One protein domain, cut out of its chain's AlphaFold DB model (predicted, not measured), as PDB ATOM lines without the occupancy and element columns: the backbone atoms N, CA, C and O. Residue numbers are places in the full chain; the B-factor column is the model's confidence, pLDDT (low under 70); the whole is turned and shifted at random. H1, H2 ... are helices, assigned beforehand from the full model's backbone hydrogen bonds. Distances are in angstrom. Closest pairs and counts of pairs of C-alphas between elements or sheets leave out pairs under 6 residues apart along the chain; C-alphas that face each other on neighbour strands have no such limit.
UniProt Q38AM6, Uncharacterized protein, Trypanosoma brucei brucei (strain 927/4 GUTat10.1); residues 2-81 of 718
ATOM      1  N   ALA A   2     -35.249  48.982  13.621       46.43
ATOM      2  CA  ALA A   2     -34.320  48.706  14.736       46.43
ATOM      3  C   ALA A   2     -33.363  47.506  14.511       46.43
ATOM      4  O   ALA A   2     -32.267  47.476  15.059       46.43
ATOM      5  N   VAL A   3     -33.760  46.532  13.685       48.85
ATOM      6  CA  VAL A   3     -33.010  45.279  13.454       48.85
ATOM      7  C   VAL A   3     -31.750  45.476  12.592       48.85
ATOM      8  O   VAL A   3     -30.777  44.741  12.763       48.85
ATOM      9  N   ASP A   4     -31.732  46.491  11.723       59.56
ATOM     10  CA  ASP A   4     -30.581  46.787  10.855       59.56
ATOM     11  C   ASP A   4     -29.497  47.597  11.588       59.56
ATOM     12  O   ASP A   4     -28.309  47.448  11.297       59.56
ATOM     13  N   CYS A   5     -29.879  48.390  12.602       66.38
ATOM     14  CA  CYS A   5     -28.928  49.141  13.430       66.38
ATOM     15  C   CYS A   5     -27.966  48.215  14.189       66.38
ATOM     16  O   CYS A   5     -26.764  48.467  14.202       66.38
ATOM     17  N   LEU A   6     -28.467  47.111  14.755       78.04
ATOM     18  CA  LEU A   6     -27.646  46.168  15.526       78.04
ATOM     19  C   LEU A   6     -26.596  45.459  14.659       78.04
ATOM     20  O   LEU A   6     -25.459  45.275  15.088       78.04
ATOM     21  N   ALA A   7     -26.953  45.084  13.426       78.51
ATOM     22  CA  ALA A   7     -26.009  44.480  12.485       78.51
ATOM     23  C   ALA A   7     -24.892  45.468  12.109       78.51
ATOM     24  O   ALA A   7     -23.720  45.095  12.084       78.51
ATOM     25  N   GLY A   8     -25.240  46.740  11.879       79.02
ATOM     26  CA  GLY A   8     -24.269  47.803  11.610       79.02
ATOM     27  C   GLY A   8     -23.317  48.062  12.783       79.02
ATOM     28  O   GLY A   8     -22.109  48.190  12.576       79.02
ATOM     29  N   GLU A   9     -23.832  48.093  14.013       82.06
ATOM     30  CA  GLU A   9     -23.026  48.256  15.230       82.06
ATOM     31  C   GLU A   9     -22.061  47.089  15.449       82.06
ATOM     32  O   GLU A   9     -20.881  47.312  15.726       82.06
ATOM     33  N   TRP A  10     -22.529  45.854  15.256       87.01
ATOM     34  CA  TRP A  10     -21.686  44.667  15.380       87.01
ATOM     35  C   TRP A  10     -20.577  44.642  14.321       87.01
ATOM     36  O   TRP A  10     -19.406  44.424  14.632       87.01
ATOM     37  N   MET A  11     -20.917  44.959  13.068       82.96
ATOM     38  CA  MET A  11     -19.936  45.071  11.986       82.96
ATOM     39  C   MET A  11     -18.904  46.171  12.250       82.96
ATOM     40  O   MET A  11     -17.743  46.024  11.864       82.96
ATOM     41  N   ARG A  12     -19.291  47.262  12.924       83.45
ATOM     42  CA  ARG A  12     -18.360  48.305  13.371       83.45
ATOM     43  C   ARG A  12     -17.431  47.806  14.481       83.45
ATOM     44  O   ARG A  12     -16.235  48.052  14.390       83.45
ATOM     45  N   TYR A  13     -17.939  47.060  15.463       86.41
ATOM     46  CA  TYR A  13     -17.113  46.444  16.510       86.41
ATOM     47  C   TYR A  13     -16.032  45.522  15.919       86.41
ATOM     48  O   TYR A  13     -14.847  45.684  16.211       86.41
ATOM     49  N   VAL A  14     -16.410  44.606  15.018       85.21
ATOM     50  CA  VAL A  14     -15.442  43.695  14.377       85.21
ATOM     51  C   VAL A  14     -14.452  44.451  13.493       85.21
ATOM     52  O   VAL A  14     -13.278  44.097  13.435       85.21
ATOM     53  N   ARG A  15     -14.899  45.522  12.831       81.33
ATOM     54  CA  ARG A  15     -14.031  46.406  12.045       81.33
ATOM     55  C   ARG A  15     -12.931  47.036  12.898       81.33
ATOM     56  O   ARG A  15     -11.770  47.015  12.502       81.33
ATOM     57  N   GLU A  16     -13.304  47.601  14.043       82.07
ATOM     58  CA  GLU A  16     -12.370  48.215  14.990       82.07
ATOM     59  C   GLU A  16     -11.389  47.169  15.537       82.07
ATOM     60  O   GLU A  16     -10.185  47.421  15.596       82.07
ATOM     61  N   TRP A  17     -11.878  45.962  15.839       84.21
ATOM     62  CA  TRP A  17     -11.035  44.842  16.257       84.21
ATOM     63  C   TRP A  17     -10.018  44.436  15.180       84.21
ATOM     64  O   TRP A  17      -8.829  44.318  15.481       84.21
ATOM     65  N   LEU A  18     -10.455  44.283  13.922       76.82
ATOM     66  CA  LEU A  18      -9.579  43.935  12.796       76.82
ATOM     67  C   LEU A  18      -8.491  44.992  12.579       76.82
ATOM     68  O   LEU A  18      -7.341  44.633  12.360       76.82
ATOM     69  N   GLN A  19      -8.826  46.280  12.690       74.51
ATOM     70  CA  GLN A  19      -7.860  47.377  12.546       74.51
ATOM     71  C   GLN A  19      -6.820  47.408  13.673       74.51
ATOM     72  O   GLN A  19      -5.655  47.716  13.427       74.51
ATOM     73  N   GLN A  20      -7.215  47.076  14.904       73.34
ATOM     74  CA  GLN A  20      -6.284  46.972  16.034       73.34
ATOM     75  C   GLN A  20      -5.314  45.793  15.883       73.34
ATOM     76  O   GLN A  20      -4.185  45.863  16.365       73.34
ATOM     77  N   HIS A  21      -5.746  44.737  15.191       67.73
ATOM     78  CA  HIS A  21      -4.964  43.531  14.941       67.73
ATOM     79  C   HIS A  21      -4.366  43.498  13.525       67.73
ATOM     80  O   HIS A  21      -3.861  42.459  13.121       67.73
ATOM     81  N   ASP A  22      -4.395  44.593  12.755       57.85
ATOM     82  CA  ASP A  22      -3.987  44.576  11.346       57.85
ATOM     83  C   ASP A  22      -2.477  44.304  11.189       57.85
ATOM     84  O   ASP A  22      -1.607  45.163  11.384       57.85
ATOM     85  N   PHE A  23      -2.161  43.049  10.860       55.89
ATOM     86  CA  PHE A  23      -0.814  42.479  10.812       55.89
ATOM     87  C   PHE A  23      -0.024  42.866   9.549       55.89
ATOM     88  O   PHE A  23       1.149  42.501   9.431       55.89
ATOM     89  N   SER A  24      -0.622  43.642   8.637       47.80
ATOM     90  CA  SER A  24      -0.011  44.098   7.376       47.80
ATOM     91  C   SER A  24       1.322  44.859   7.571       47.80
ATOM     92  O   SER A  24       2.194  44.850   6.704       47.80
ATOM     93  N   LYS A  25       1.571  45.443   8.756       45.95
ATOM     94  CA  LYS A  25       2.771  46.265   9.027       45.95
ATOM     95  C   LYS A  25       4.026  45.531   9.524       45.95
ATOM     96  O   LYS A  25       5.033  46.192   9.777       45.95
ATOM     97  N   LYS A  26       4.040  44.198   9.649       44.28
ATOM     98  CA  LYS A  26       5.259  43.451  10.034       44.28
ATOM     99  C   LYS A  26       5.853  42.665   8.860       44.28
ATOM    100  O   LYS A  26       5.646  41.469   8.785       44.28
ATOM    101  N   ASN A  27       6.599  43.354   7.987       37.33
ATOM    102  CA  ASN A  27       7.750  42.943   7.142       37.33
ATOM    103  C   ASN A  27       7.946  41.490   6.618       37.33
ATOM    104  O   ASN A  27       9.013  41.187   6.088       37.33
ATOM    105  N   SER A  28       6.968  40.594   6.657       38.91
ATOM    106  CA  SER A  28       7.043  39.264   6.049       38.91
ATOM    107  C   SER A  28       5.688  38.924   5.444       38.91
ATOM    108  O   SER A  28       4.684  38.915   6.148       38.91
ATOM    109  N   GLY A  29       5.666  38.719   4.128       44.39
ATOM    110  CA  GLY A  29       4.451  38.592   3.325       44.39
ATOM    111  C   GLY A  29       3.414  37.596   3.856       44.39
ATOM    112  O   GLY A  29       3.753  36.544   4.386       44.39
ATOM    113  N   VAL A  30       2.149  37.956   3.605       52.36
ATOM    114  CA  VAL A  30       0.900  37.238   3.920       52.36
ATOM    115  C   VAL A  30       0.601  37.146   5.425       52.36
ATOM    116  O   VAL A  30       0.587  36.073   6.022       52.36
ATOM    117  N   GLY A  31       0.333  38.300   6.048       55.78
ATOM    118  CA  GLY A  31      -0.191  38.364   7.414       55.78
ATOM    119  C   GLY A  31      -1.622  37.822   7.481       55.78
ATOM    120  O   GLY A  31      -2.514  38.373   6.845       55.78
ATOM    121  N   GLY A  32      -1.832  36.736   8.228       66.47
ATOM    122  CA  GLY A  32      -3.155  36.197   8.564       66.47
ATOM    123  C   GLY A  32      -3.493  36.410  10.041       66.47
ATOM    124  O   GLY A  32      -2.622  36.724  10.850       66.47
ATOM    125  N   LEU A  33      -4.753  36.190  10.409       74.86
ATOM    126  CA  LEU A  33      -5.222  36.245  11.797       74.86
ATOM    127  C   LEU A  33      -4.668  35.056  12.585       74.86
ATOM    128  O   LEU A  33      -4.629  33.934  12.073       74.86
ATOM    129  N   THR A  34      -4.250  35.248  13.837       77.06
ATOM    130  CA  THR A  34      -3.899  34.087  14.661       77.06
ATOM    131  C   THR A  34      -5.169  33.329  15.052       77.06
ATOM    132  O   THR A  34      -6.233  33.917  15.254       77.06
ATOM    133  N   TYR A  35      -5.074  32.002  15.151       78.64
ATOM    134  CA  TYR A  35      -6.233  31.183  15.508       78.64
ATOM    135  C   TYR A  35      -6.783  31.530  16.900       78.64
ATOM    136  O   TYR A  35      -7.993  31.539  17.101       78.64
ATOM    137  N   THR A  36      -5.898  31.862  17.842       77.93
ATOM    138  CA  THR A  36      -6.266  32.297  19.192       77.93
ATOM    139  C   THR A  36      -7.030  33.608  19.184       77.93
ATOM    140  O   THR A  36      -8.046  33.703  19.857       77.93
ATOM    141  N   ASP A  37      -6.598  34.587  18.387       80.33
ATOM    142  CA  ASP A  37      -7.265  35.889  18.336       80.33
ATOM    143  C   ASP A  37      -8.671  35.750  17.742       80.33
ATOM    144  O   ASP A  37      -9.624  36.323  18.265       80.33
ATOM    145  N   LEU A  38      -8.827  34.918  16.704       81.70
ATOM    146  CA  LEU A  38     -10.138  34.606  16.134       81.70
ATOM    147  C   LEU A  38     -11.054  33.910  17.152       81.70
ATOM    148  O   LEU A  38     -12.232  34.241  17.236       81.70
ATOM    149  N   LEU A  39     -10.533  32.955  17.928       81.70
ATOM    150  CA  LEU A  39     -11.318  32.298  18.974       81.70
ATOM    151  C   LEU A  39     -11.714  33.271  20.087       81.70
ATOM    152  O   LEU A  39     -12.872  33.258  20.486       81.70
ATOM    153  N   ASN A  40     -10.801  34.136  20.530       82.73
ATOM    154  CA  ASN A  40     -11.093  35.156  21.536       82.73
ATOM    155  C   ASN A  40     -12.171  36.126  21.034       82.73
ATOM    156  O   ASN A  40     -13.108  36.427  21.760       82.73
ATOM    157  N   LEU A  41     -12.116  36.549  19.764       83.52
ATOM    158  CA  LEU A  41     -13.175  37.368  19.165       83.52
ATOM    159  C   LEU A  41     -14.537  36.662  19.203       83.52
ATOM    160  O   LEU A  41     -15.548  37.287  19.515       83.52
ATOM    161  N   LEU A  42     -14.570  35.369  18.870       83.06
ATOM    162  CA  LEU A  42     -15.804  34.584  18.831       83.06
ATOM    163  C   LEU A  42     -16.343  34.226  20.228       83.06
ATOM    164  O   LEU A  42     -17.539  33.976  20.352       83.06
ATOM    165  N   GLN A  43     -15.484  34.167  21.251       83.68
ATOM    166  CA  GLN A  43     -15.849  33.794  22.623       83.68
ATOM    167  C   GLN A  43     -16.140  35.005  23.518       83.68
ATOM    168  O   GLN A  43     -17.129  34.988  24.246       83.68
ATOM    169  N   ASP A  44     -15.303  36.042  23.450       82.03
ATOM    170  CA  ASP A  44     -15.366  37.218  24.326       82.03
ATOM    171  C   ASP A  44     -16.131  38.391  23.691       82.03
ATOM    172  O   ASP A  44     -16.524  39.339  24.377       82.03
ATOM    173  N   GLY A  45     -16.335  38.355  22.372       80.36
ATOM    174  CA  GLY A  45     -17.089  39.370  21.647       80.36
ATOM    175  C   GLY A  45     -18.607  39.254  21.849       80.36
ATOM    176  O   GLY A  45     -19.127  38.197  22.213       80.36
ATOM    177  N   PRO A  46     -19.370  40.330  21.573       83.21
ATOM    178  CA  PRO A  46     -20.822  40.240  21.498       83.21
ATOM    179  C   PRO A  46     -21.228  39.231  20.406       83.21
ATOM    180  O   PRO A  46     -20.622  39.227  19.329       83.21
ATOM    181  N   PRO A  47     -22.258  38.393  20.621       83.44
ATOM    182  CA  PRO A  47     -22.721  37.455  19.602       83.44
ATOM    183  C   PRO A  47     -23.256  38.201  18.372       83.44
ATOM    184  O   PRO A  47     -23.844  39.280  18.490       83.44
ATOM    185  N   ALA A  48     -23.070  37.617  17.186       83.70
ATOM    186  CA  ALA A  48     -23.596  38.182  15.948       83.70
ATOM    187  C   ALA A  48     -25.139  38.285  16.008       83.70
ATOM    188  O   ALA A  48     -25.800  37.318  16.400       83.70
ATOM    189  N   PRO A  49     -25.739  39.429  15.620       86.79
ATOM    190  CA  PRO A  49     -27.189  39.587  15.624       86.79
ATOM    191  C   PRO A  49     -27.883  38.552  14.718       86.79
ATOM    192  O   PRO A  49     -27.382  38.276  13.626       86.79
ATOM    193  N   PRO A  50     -29.077  38.038  15.079       86.77
ATOM    194  CA  PRO A  50     -29.793  37.041  14.273       86.77
ATOM    195  C   PRO A  50     -30.060  37.472  12.823       86.77
ATOM    196  O   PRO A  50     -30.078  36.637  11.923       86.77
ATOM    197  N   SER A  51     -30.236  38.774  12.575       83.94
ATOM    198  CA  SER A  51     -30.395  39.334  11.227       83.94
ATOM    199  C   SER A  51     -29.140  39.175  10.366       83.94
ATOM    200  O   SER A  51     -29.240  38.881   9.172       83.94
ATOM    201  N   LEU A  52     -27.960  39.319  10.973       85.22
ATOM    202  CA  LEU A  52     -26.676  39.108  10.313       85.22
ATOM    203  C   LEU A  52     -26.452  37.615  10.046       85.22
ATOM    204  O   LEU A  52     -26.124  37.251   8.921       85.22
ATOM    205  N   CYS A  53     -26.743  36.750  11.022       85.95
ATOM    206  CA  CYS A  53     -26.679  35.295  10.849       85.95
ATOM    207  C   CYS A  53     -27.597  34.810   9.717       85.95
ATOM    208  O   CYS A  53     -27.145  34.088   8.833       85.95
ATOM    209  N   ALA A  54     -28.845  35.285   9.663       84.18
ATOM    210  CA  ALA A  54     -29.778  34.958   8.583       84.18
ATOM    211  C   ALA A  54     -29.302  35.468   7.209       84.18
ATOM    212  O   ALA A  54     -29.631  34.894   6.171       84.18
ATOM    213  N   THR A  55     -28.531  36.560   7.184       84.29
ATOM    214  CA  THR A  55     -27.902  37.065   5.958       84.29
ATOM    215  C   THR A  55     -26.745  36.165   5.534       84.29
ATOM    216  O   THR A  55     -26.638  35.827   4.355       84.29
ATOM    217  N   TRP A  56     -25.911  35.726   6.478       88.20
ATOM    218  CA  TRP A  56     -24.820  34.790   6.224       88.20
ATOM    219  C   TRP A  56     -25.317  33.435   5.737       88.20
ATOM    220  O   TRP A  56     -24.834  32.971   4.716       88.20
ATOM    221  N   GLU A  57     -26.344  32.859   6.359       85.47
ATOM    222  CA  GLU A  57     -26.950  31.594   5.914       85.47
ATOM    223  C   GLU A  57     -27.491  31.667   4.477       85.47
ATOM    224  O   GLU A  57     -27.453  30.685   3.738       85.47
ATOM    225  N   LYS A  58     -27.965  32.845   4.044       83.36
ATOM    226  CA  LYS A  58     -28.405  33.075   2.659       83.36
ATOM    227  C   LYS A  58     -27.246  33.297   1.690       83.36
ATOM    228  O   LYS A  58     -27.386  32.979   0.511       83.36
ATOM    229  N   ARG A  59     -26.136  33.887   2.147       83.17
ATOM    230  CA  ARG A  59     -25.029  34.348   1.291       83.17
ATOM    231  C   ARG A  59     -23.811  33.440   1.283       83.17
ATOM    232  O   ARG A  59     -23.073  33.489   0.311       83.17
ATOM    233  N   VAL A  60     -23.575  32.627   2.303       85.67
ATOM    234  CA  VAL A  60     -22.357  31.825   2.463       85.67
ATOM    235  C   VAL A  60     -22.748  30.377   2.698       85.67
ATOM    236  O   VAL A  60     -23.462  30.053   3.640       85.67
ATOM    237  N   TRP A  61     -22.286  29.488   1.826       86.73
ATOM    238  CA  TRP A  61     -22.584  28.064   1.945       86.73
ATOM    239  C   TRP A  61     -21.624  27.391   2.918       86.73
ATOM    240  O   TRP A  61     -20.408  27.576   2.823       86.73
ATOM    241  N   ASN A  62     -22.163  26.584   3.829       84.33
ATOM    242  CA  ASN A  62     -21.357  25.767   4.727       84.33
ATOM    243  C   ASN A  62     -20.684  24.639   3.931       84.33
ATOM    244  O   ASN A  62     -21.367  23.906   3.211       84.33
ATOM    245  N   LEU A  63     -19.357  24.530   4.013       84.71
ATOM    246  CA  LEU A  63     -18.630  23.463   3.329       84.71
ATOM    247  C   LEU A  63     -18.610  22.191   4.182       84.71
ATOM    248  O   LEU A  63     -18.686  22.227   5.407       84.71
ATOM    249  N   GLN A  64     -18.490  21.043   3.517       82.91
ATOM    250  CA  GLN A  64     -18.417  19.751   4.191       82.91
ATOM    251  C   GLN A  64     -17.241  19.714   5.178       82.91
ATOM    252  O   GLN A  64     -16.116  20.092   4.836       82.91
ATOM    253  N   ASP A  65     -17.524  19.249   6.397       85.62
ATOM    254  CA  ASP A  65     -16.575  19.115   7.508       85.62
ATOM    255  C   ASP A  65     -15.837  20.419   7.883       85.62
ATOM    256  O   ASP A  65     -14.809  20.373   8.561       85.62
ATOM    257  N   GLU A  66     -16.333  21.585   7.446       88.15
ATOM    258  CA  GLU A  66     -15.691  22.875   7.687       88.15
ATOM    259  C   GLU A  66     -15.738  23.246   9.180       88.15
ATOM    260  O   GLU A  66     -16.815  23.314   9.779       88.15
ATOM    261  N   PRO A  67     -14.580  23.529   9.805       87.14
ATOM    262  CA  PRO A  67     -14.531  24.037  11.166       87.14
ATOM    263  C   PRO A  67     -15.334  25.336  11.294       87.14
ATOM    264  O   PRO A  67     -15.151  26.265  10.508       87.14
ATOM    265  N   LEU A  68     -16.154  25.446  12.342       85.65
ATOM    266  CA  LEU A  68     -17.037  26.599  12.565       85.65
ATOM    267  C   LEU A  68     -16.295  27.950  12.522       85.65
ATOM    268  O   LEU A  68     -16.813  28.935  12.002       85.65
ATOM    269  N   ALA A  69     -15.057  27.990  13.022       83.62
ATOM    270  CA  ALA A  69     -14.212  29.181  12.966       83.62
ATOM    271  C   ALA A  69     -13.891  29.622  11.523       83.62
ATOM    272  O   ALA A  69     -13.878  30.820  11.246       83.62
ATOM    273  N   LEU A  70     -13.666  28.681  10.595       87.24
ATOM    274  CA  LEU A  70     -13.451  28.993   9.176       87.24
ATOM    275  C   LEU A  70     -14.732  29.470   8.496       87.24
ATOM    276  O   LEU A  70     -14.685  30.432   7.729       87.24
ATOM    277  N   TYR A  71     -15.867  28.849   8.824       88.61
ATOM    278  CA  TYR A  71     -17.167  29.303   8.341       88.61
ATOM    279  C   TYR A  71     -17.421  30.762   8.750       88.61
ATOM    280  O   TYR A  71     -17.672  31.606   7.892       88.61
ATOM    281  N   TYR A  72     -17.240  31.103  10.034       87.21
ATOM    282  CA  TYR A  72     -17.354  32.491  10.497       87.21
ATOM    283  C   TYR A  72     -16.363  33.425   9.806       87.21
ATOM    284  O   TYR A  72     -16.733  34.534   9.429       87.21
ATOM    285  N   LEU A  73     -15.125  32.986   9.584       86.12
ATOM    286  CA  LEU A  73     -14.123  33.784   8.882       86.12
ATOM    287  C   LEU A  73     -14.553  34.112   7.441       86.12
ATOM    288  O   LEU A  73     -14.386  35.244   6.990       86.12
ATOM    289  N   ARG A  74     -15.173  33.159   6.736       86.29
ATOM    290  CA  ARG A  74     -15.760  33.385   5.406       86.29
ATOM    291  C   ARG A  74     -16.992  34.285   5.449       86.29
ATOM    292  O   ARG A  74     -17.164  35.113   4.556       86.29
ATOM    293  N   CYS A  75     -17.824  34.160   6.477       87.60
ATOM    294  CA  CYS A  75     -18.954  35.059   6.714       87.60
ATOM    295  C   CYS A  75     -18.497  36.509   6.926       87.60
ATOM    296  O   CYS A  75     -19.063  37.438   6.338       87.60
ATOM    297  N   LEU A  76     -17.423  36.704   7.694       84.75
ATOM    298  CA  LEU A  76     -16.775  38.002   7.853       84.75
ATOM    299  C   LEU A  76     -16.239  38.511   6.512       84.75
ATOM    300  O   LEU A  76     -16.586  39.620   6.114       84.75
ATOM    301  N   ALA A  77     -15.490  37.687   5.773       80.92
ATOM    302  CA  ALA A  77     -14.966  38.054   4.457       80.92
ATOM    303  C   ALA A  77     -16.078  38.518   3.500       80.92
ATOM    304  O   ALA A  77     -15.969  39.580   2.892       80.92
ATOM    305  N   SER A  78     -17.194  37.782   3.439       81.57
ATOM    306  CA  SER A  78     -18.362  38.141   2.624       81.57
ATOM    307  C   SER A  78     -18.993  39.476   3.037       81.57
ATOM    308  O   SER A  78     -19.525  40.194   2.192       81.57
ATOM    309  N   SER A  79     -18.924  39.829   4.319       81.15
ATOM    310  CA  SER A  79     -19.498  41.073   4.843       81.15
ATOM    311  C   SER A  79     -18.602  42.292   4.594       81.15
ATOM    312  O   SER A  79     -19.098  43.418   4.546       81.15
ATOM    313  N   PHE A  80     -17.292  42.080   4.423       76.76
ATOM    314  CA  PHE A  80     -16.297  43.132   4.193       76.76
ATOM    315  C   PHE A  80     -15.825  43.251   2.736       76.76
ATOM    316  O   PHE A  80     -15.119  44.207   2.426       76.76
ATOM    317  N   GLU A  81     -16.235  42.347   1.840       68.39
ATOM    318  CA  GLU A  81     -15.732  42.236   0.458       68.39
ATOM    319  C   GLU A  81     -15.760  43.557  -0.339       68.39
ATOM    320  O   GLU A  81     -14.865  43.835  -1.130       68.39
TER     321      GLU A  81
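This is residues 2 to 81 of the 718 residues of an uncharacterized protein of Trypanosoma brucei brucei (strain 927/4 GUTat10.1) (UniProt Q38AM6). One long helix, H1, runs along one side of three shorter helices, H2, H3 and H4, which are loosely grouped with few close contacts. Residues 25 to 30 stick out as a loop beyond the last turn of H1. The printed part has 80 residues with four named helices, H1 to H4 in chain order, all helix; it is compact, with a radius of gyration of the C-alphas of 13.4 A and spans of 42 by 31 by 24 A.

H1, residues 2 to 20, touches H3, residues 50 to 59, with residues 3 to 7 alone, about perpendicular at 76 degrees; their closest C-alphas, Ala 7 and Leu 52, are 5.8 A apart. H4, residues 68 to 80, is close to but not clearly touching H3, closest C-alphas Trp 56 and Cys 75 at 5.9 A. H2, residues 35 to 44, is likewise close to H4, C-alphas Leu 39 and Ala 69 at 7.4 A. H1 is near H2 and H4. Every O i to N i+4 pair is within hydrogen-bond range in H2, H3 and H4, and 13 of 15 in H1.

H1 measures 28.1 A from C-alpha 2 at (-34.320, 48.706, 14.736), H4 18.5 A to C-alpha 80 at (-16.297, 43.132, 4.193), H2 and H3 14.1 A each.

The C-alphas farthest apart, Ala 2 and Ser 28, are 43.3 A apart. The printed part has no cut; H1 to H2 is a long link. Residues 2 to 5, 21 to 32 and 81 are under pLDDT 70.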